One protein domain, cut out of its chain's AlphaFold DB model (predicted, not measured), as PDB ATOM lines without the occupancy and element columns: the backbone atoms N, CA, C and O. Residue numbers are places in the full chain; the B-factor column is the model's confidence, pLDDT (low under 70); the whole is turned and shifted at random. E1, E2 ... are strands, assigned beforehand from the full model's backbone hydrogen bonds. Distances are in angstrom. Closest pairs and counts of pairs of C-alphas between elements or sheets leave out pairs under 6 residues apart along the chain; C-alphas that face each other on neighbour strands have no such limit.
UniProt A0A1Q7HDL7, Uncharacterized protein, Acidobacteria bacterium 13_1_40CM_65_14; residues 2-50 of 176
ATOM      1  N   TYR A   2     114.813 193.303 201.988       88.62
ATOM      2  CA  TYR A   2     113.419 193.365 202.452       88.62
ATOM      3  C   TYR A   2     112.734 192.035 202.135       88.62
ATOM      4  O   TYR A   2     113.050 191.425 201.114       88.62
ATOM      5  N   SER A   3     111.811 191.599 202.992       91.94
ATOM      6  CA  SER A   3     111.035 190.380 202.775       91.94
ATOM      7  C   SER A   3     109.602 190.537 203.275       91.94
ATOM      8  O   SER A   3     109.429 191.035 204.388       91.94
ATOM      9  N   GLU A   4     108.628 190.001 202.546       91.56
ATOM     10  CA  GLU A   4     107.260 189.792 203.034       91.56
ATOM     11  C   GLU A   4     106.850 188.321 202.802       91.56
ATOM     12  O   GLU A   4     106.981 187.834 201.675       91.56
ATOM     13  N   PRO A   5     106.382 187.582 203.829       92.94
ATOM     14  CA  PRO A   5     106.289 187.998 205.226       92.94
ATOM     15  C   PRO A   5     107.617 188.296 205.925       92.94
ATOM     16  O   PRO A   5     108.577 187.517 205.887       92.94
ATOM     17  N   GLY A   6     107.646 189.450 206.596       90.12
ATOM     18  CA  GLY A   6     108.777 189.907 207.393       90.12
ATOM     19  C   GLY A   6     109.075 188.959 208.561       90.12
ATOM     20  O   GLY A   6     108.157 188.363 209.133       90.12
ATOM     21  N   PRO A   7     110.351 188.804 208.966       88.19
ATOM     22  CA  PRO A   7     110.713 187.950 210.102       88.19
ATOM     23  C   PRO A   7     110.161 188.474 211.441       88.19
ATOM     24  O   PRO A   7     110.063 187.716 212.400       88.19
ATOM     25  N   TYR A   8     109.764 189.748 211.493       88.88
ATOM     26  CA  TYR A   8     109.236 190.418 212.683       88.88
ATOM     27  C   TYR A   8     107.698 190.489 212.724       88.88
ATOM     28  O   TYR A   8     107.140 191.130 213.613       88.88
ATOM     29  N   ASN A   9     106.992 189.839 211.790       89.06
ATOM     30  CA  ASN A   9     105.529 189.869 211.756       89.06
ATOM     31  C   ASN A   9     104.929 189.212 213.022       89.06
ATOM     32  O   ASN A   9     105.126 188.026 213.325       89.06
ATOM     33  N   SER A  10     104.161 189.997 213.783       87.62
ATOM     34  CA  SER A  10     103.495 189.561 215.018       87.62
ATOM     35  C   SER A  10     102.415 188.492 214.769       87.62
ATOM     36  O   SER A  10     102.080 188.150 213.633       87.62
ATOM     37  N   ARG A  11     101.915 187.865 215.843       84.25
ATOM     38  CA  ARG A  11     100.880 186.820 215.751       84.25
ATOM     39  C   ARG A  11      99.574 187.484 215.316       84.25
ATOM     40  O   ARG A  11      99.177 188.462 215.931       84.25
ATOM     41  N   GLY A  12      98.939 186.958 214.269       81.88
ATOM     42  CA  GLY A  12      97.760 187.565 213.631       81.88
ATOM     43  C   GLY A  12      98.056 188.216 212.275       81.88
ATOM     44  O   GLY A  12      97.138 188.383 211.483       81.88
ATOM     45  N   ASN A  13      99.329 188.492 211.970       85.88
ATOM     46  CA  ASN A  13      99.773 188.888 210.633       85.88
ATOM     47  C   ASN A  13     100.218 187.670 209.808       85.88
ATOM     48  O   ASN A  13     100.476 186.592 210.354       85.88
ATOM     49  N   PHE A  14     100.338 187.849 208.489       83.56
ATOM     50  CA  PHE A  14     100.876 186.829 207.589       83.56
ATOM     51  C   PHE A  14     102.329 186.500 207.978       83.56
ATOM     52  O   PHE A  14     103.123 187.399 208.265       83.56
ATOM     53  N   ARG A  15     102.676 185.211 208.068       87.00
ATOM     54  CA  ARG A  15     103.946 184.719 208.638       87.00
ATOM     55  C   ARG A  15     104.626 183.737 207.695       87.00
ATOM     56  O   ARG A  15     103.983 183.128 206.856       87.00
ATOM     57  N   ARG A  16     105.937 183.571 207.870       85.69
ATOM     58  CA  ARG A  16     106.808 182.759 207.003       85.69
ATOM     59  C   ARG A  16     106.422 181.274 206.859       85.69
ATOM     60  O   ARG A  16     106.526 180.781 205.740       85.69
ATOM     61  N   PRO A  17     106.009 180.531 207.907       83.38
ATOM     62  CA  PRO A  17     105.725 179.102 207.761       83.38
ATOM     63  C   PRO A  17     104.586 178.842 206.765       83.38
ATOM     64  O   PRO A  17     103.471 179.312 206.968       83.38
ATOM     65  N   GLY A  18     104.876 178.099 205.693       81.00
ATOM     66  CA  GLY A  18     103.902 177.774 204.642       81.00
ATOM     67  C   GLY A  18     103.570 178.921 203.676       81.00
ATOM     68  O   GLY A  18     102.725 178.740 202.804       81.00
ATOM     69  N   ALA A  19     104.223 180.081 203.797       85.69
ATOM     70  CA  ALA A  19     104.014 181.227 202.917       85.69
ATOM     71  C   ALA A  19     105.085 181.318 201.824       85.69
ATOM     72  O   ALA A  19     106.266 181.048 202.054       85.69
ATOM     73  N   ARG A  20     104.688 181.791 200.638       90.25
ATOM     74  CA  ARG A  20     105.642 182.255 199.625       90.25
ATOM     75  C   ARG A  20     106.305 183.534 200.134       90.25
ATOM     76  O   ARG A  20     105.615 184.517 200.389       90.25
ATOM     77  N   ILE A  21     107.629 183.517 200.249       90.88
ATOM     78  CA  ILE A  21     108.417 184.685 200.649       90.88
ATOM     79  C   ILE A  21     108.759 185.490 199.394       90.88
ATOM     80  O   ILE A  21     109.295 184.950 198.425       90.88
ATOM     81  N   LEU A  22     108.429 186.778 199.409       90.88
ATOM     82  CA  LEU A  22     108.888 187.752 198.423       90.88
ATOM     83  C   LEU A  22     110.059 188.519 199.019       90.88
ATOM     84  O   LEU A  22     109.923 189.067 200.109       90.88
ATOM     85  N   GLU A  23     111.181 188.578 198.308       92.06
ATOM     86  CA  GLU A  23     112.370 189.316 198.734       92.06
ATOM     87  C   GLU A  23     112.737 190.387 197.704       92.06
ATOM     88  O   GLU A  23     112.666 190.153 196.498       92.06
ATOM     89  N   ALA A  24     113.122 191.573 198.176       89.25
ATOM     90  CA  ALA A  24     113.538 192.685 197.322       89.25
ATOM     91  C   ALA A  24     114.691 193.471 197.953       89.25
ATOM     92  O   ALA A  24     114.662 193.813 199.142       89.25
ATOM     93  N   ASP A  25     115.751 193.727 197.183       90.69
ATOM     94  CA  ASP A  25     116.853 194.570 197.645       90.69
ATOM     95  C   ASP A  25     116.489 195.999 197.282       90.69
ATOM     96  O   ASP A  25     116.638 196.410 196.136       90.69
ATOM     97  N   LEU A  26     116.003 196.744 198.275       89.25
ATOM     98  CA  LEU A  26     115.550 198.126 198.117       89.25
ATOM     99  C   LEU A  26     116.678 199.098 197.718       89.25
ATOM    100  O   LEU A  26     116.402 200.259 197.423       89.25
ATOM    101  N   THR A  27     117.930 198.623 197.692       90.81
ATOM    102  CA  THR A  27     119.109 199.364 197.212       90.81
ATOM    103  C   THR A  27     119.528 198.985 195.787       90.81
ATOM    104  O   THR A  27     120.391 199.639 195.203       90.81
ATOM    105  N   SER A  28     118.916 197.951 195.196       91.31
ATOM    106  CA  SER A  28     119.307 197.412 193.891       91.31
ATOM    107  C   SER A  28     119.121 198.422 192.764       91.31
ATOM    108  O   SER A  28     118.041 198.982 192.587       91.31
ATOM    109  N   ALA A  29     120.144 198.573 191.921       90.69
ATOM    110  CA  ALA A  29     120.083 199.406 190.720       90.69
ATOM    111  C   ALA A  29     119.000 198.966 189.714       90.69
ATOM    112  O   ALA A  29     118.627 199.761 188.855       90.69
ATOM    113  N   ALA A  30     118.477 197.741 189.842       90.44
ATOM    114  CA  ALA A  30     117.376 197.235 189.025       90.44
ATOM    115  C   ALA A  30     116.002 197.838 189.390       90.44
ATOM    116  O   ALA A  30     115.060 197.702 188.614       90.44
ATOM    117  N   LEU A  31     115.863 198.490 190.553       85.44
ATOM    118  CA  LEU A  31     114.627 199.173 190.947       85.44
ATOM    119  C   LEU A  31     114.555 200.596 190.357       85.44
ATOM    120  O   LEU A  31     115.592 201.254 190.219       85.44
ATOM    121  N   PRO A  32     113.355 201.122 190.051       82.50
ATOM    122  CA  PRO A  32     113.193 202.526 189.677       82.50
ATOM    123  C   PRO A  32     113.578 203.462 190.836       82.50
ATOM    124  O   PRO A  32     113.590 203.066 191.999       82.50
ATOM    125  N   GLN A  33     113.906 204.714 190.516       81.88
ATOM    126  CA  GLN A  33     114.133 205.765 191.515       81.88
ATOM    127  C   GLN A  33     112.795 206.304 192.069       81.88
ATOM    128  O   GLN A  33     111.804 206.290 191.334       81.88
ATOM    129  N   PRO A  34     112.764 206.837 193.309       81.12
ATOM    130  CA  PRO A  34     113.863 206.884 194.278       81.12
ATOM    131  C   PRO A  34     114.120 205.522 194.952       81.12
ATOM    132  O   PRO A  34     113.183 204.815 195.317       81.12
ATOM    133  N   ARG A  35     115.397 205.172 195.146       86.56
ATOM    134  CA  ARG A  35     115.831 203.959 195.868       86.56
ATOM    135  C   ARG A  35     116.384 204.293 197.248       86.56
ATOM    136  O   ARG A  35     116.850 205.407 197.476       86.56
ATOM    137  N   LEU A  36     116.387 203.309 198.149       90.56
ATOM    138  CA  LEU A  36     117.097 203.454 199.416       90.56
ATOM    139  C   LEU A  36     118.608 203.376 199.180       90.56
ATOM    140  O   LEU A  36     119.079 202.688 198.270       90.56
ATOM    141  N   THR A  37     119.370 204.072 200.016       90.44
ATOM    142  CA  THR A  37     120.833 204.105 199.948       90.44
ATOM    143  C   THR A  37     121.441 203.452 201.178       90.44
ATOM    144  O   THR A  37     120.751 203.153 202.151       90.44
ATOM    145  N   ARG A  38     122.746 203.183 201.122       90.31
ATOM    146  CA  ARG A  38     123.528 202.751 202.283       90.31
ATOM    147  C   ARG A  38     124.560 203.830 202.583       90.31
ATOM    148  O   ARG A  38     125.162 204.327 201.624       90.31
ATOM    149  N   PRO A  39     124.802 204.165 203.854       87.75
ATOM    150  CA  PRO A  39     125.836 205.119 204.190       87.75
ATOM    151  C   PRO A  39     127.218 204.530 203.853       87.75
ATOM    152  O   PRO A  39     127.434 203.315 203.994       87.75
ATOM    153  N   PRO A  40     128.183 205.361 203.421       86.00
ATOM    154  CA  PRO A  40     129.557 204.918 203.227       86.00
ATOM    155  C   PRO A  40     130.112 204.268 204.503       86.00
ATOM    156  O   PRO A  40     129.977 204.807 205.597       86.00
ATOM    157  N   GLY A  41     130.746 203.100 204.369       87.19
ATOM    158  CA  GLY A  41     131.421 202.423 205.482       87.19
ATOM    159  C   GLY A  41     130.548 201.517 206.360       87.19
ATOM    160  O   GLY A  41     131.104 200.817 207.203       87.19
ATOM    161  N   ASN A  42     129.225 201.450 206.158       87.81
ATOM    162  CA  ASN A  42     128.379 200.472 206.856       87.81
ATOM    163  C   ASN A  42     127.310 199.851 205.931       87.81
ATOM    164  O   ASN A  42     126.183 200.345 205.858       87.81
ATOM    165  N   PRO A  43     127.620 198.733 205.247       83.62
ATOM    166  CA  PRO A  43     126.708 198.106 204.286       83.62
ATOM    167  C   PRO A  43     125.494 197.418 204.932       83.62
ATOM    168  O   PRO A  43     124.616 196.954 204.198       83.62
ATOM    169  N   SER A  44     125.450 197.326 206.264       84.94
ATOM    170  CA  SER A  44     124.343 196.734 207.026       84.94
ATOM    171  C   SER A  44     123.272 197.758 207.412       84.94
ATOM    172  O   SER A  44     122.200 197.370 207.872       84.94
ATOM    173  N   VAL A  45     123.549 199.051 207.228       88.38
ATOM    174  CA  VAL A  45     122.607 200.142 207.488       88.38
ATOM    175  C   VAL A  45     121.982 200.592 206.172       88.38
ATOM    176  O   VAL A  45     122.639 200.643 205.133       88.38
ATOM    177  N   ILE A  46     120.689 200.896 206.223       89.38
ATOM    178  CA  ILE A  46     119.942 201.493 205.121       89.38
ATOM    179  C   ILE A  46     119.547 202.905 205.546       89.38
ATOM    180  O   ILE A  46     118.932 203.074 206.600       89.38
ATOM    181  N   ASP A  47     119.870 203.892 204.716       89.94
ATOM    182  CA  ASP A  47     119.442 205.269 204.909       89.94
ATOM    183  C   ASP A  47     118.017 205.444 204.407       89.94
ATOM    184  O   ASP A  47     117.649 205.066 203.289       89.94
ATOM    185  N   VAL A  48     117.207 206.034 205.276       88.81
ATOM    186  CA  VAL A  48     115.778 206.179 205.078       88.81
ATOM    187  C   VAL A  48     115.417 207.656 205.257       88.81
ATOM    188  O   VAL A  48     115.335 208.121 206.396       88.81
ATOM    189  N   PRO A  49     115.215 208.424 204.168       89.00
ATOM    190  CA  PRO A  49     115.019 209.866 204.262       89.00
ATOM    191  C   PRO A  49     113.591 210.185 204.714       89.00
ATOM    192  O   PRO A  49     112.739 210.501 203.895       89.00
ATOM    193  N   ALA A  50     113.307 210.095 206.014       90.88
ATOM    194  CA  ALA A  50     111.973 210.344 206.574       90.88
ATOM    195  C   ALA A  50     111.559 211.833 206.562       90.88
ATOM    196  O   ALA A  50     110.387 212.147 206.790       90.88
TER     197      ALA A  50
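AT A GLANCE: This is residues 2 to 50 of the 176 residues of an uncharacterized protein of Acidobacteria bacterium 13_1_40CM_65_14 (UniProt A0A1Q7HDL7). There is little regular structure: a loose, winding chain in which two short strands, E1 and E2, lie side by side as a hairpin. The wide loop of residues 5 to 21 makes one end of the long axis, and the winding stretch of residues 25 to 50 makes the other. The printed part has 49 residues, with no named helix and two named strands, E1 then E2, in one antiparallel sheet. The class is all strand, though named elements hold only 6 residues. The whole is loose, with a radius of gyration of the C-alphas of 13.5 A, and elongated, spanning 36 by 20 by 20 A.

HOW THE PARTS SIT: E1, residues 2 to 4, and E2, residues 22 to 24, form a hairpin, antiparallel at 163 degrees. C-alphas 3 and 23 face each other at 4.4 A. N 2 and O 24 are within hydrogen-bond range at 2.9 A.

IN THESE COORDINATES: E1 is 7.1 A long, from C-alpha 2 at (113.419, 193.365, 202.452). E2 is 6.9 A long, ending at C-alpha 24 at (113.538, 192.685, 197.322).

THE WHOLE: The C-alphas farthest apart, of Gly 12 and Pro 40, are 37.7 A apart. The link from E1 to E2 is long, 17 residues. The printed part has no cut, and no printed residue has a pLDDT under 70.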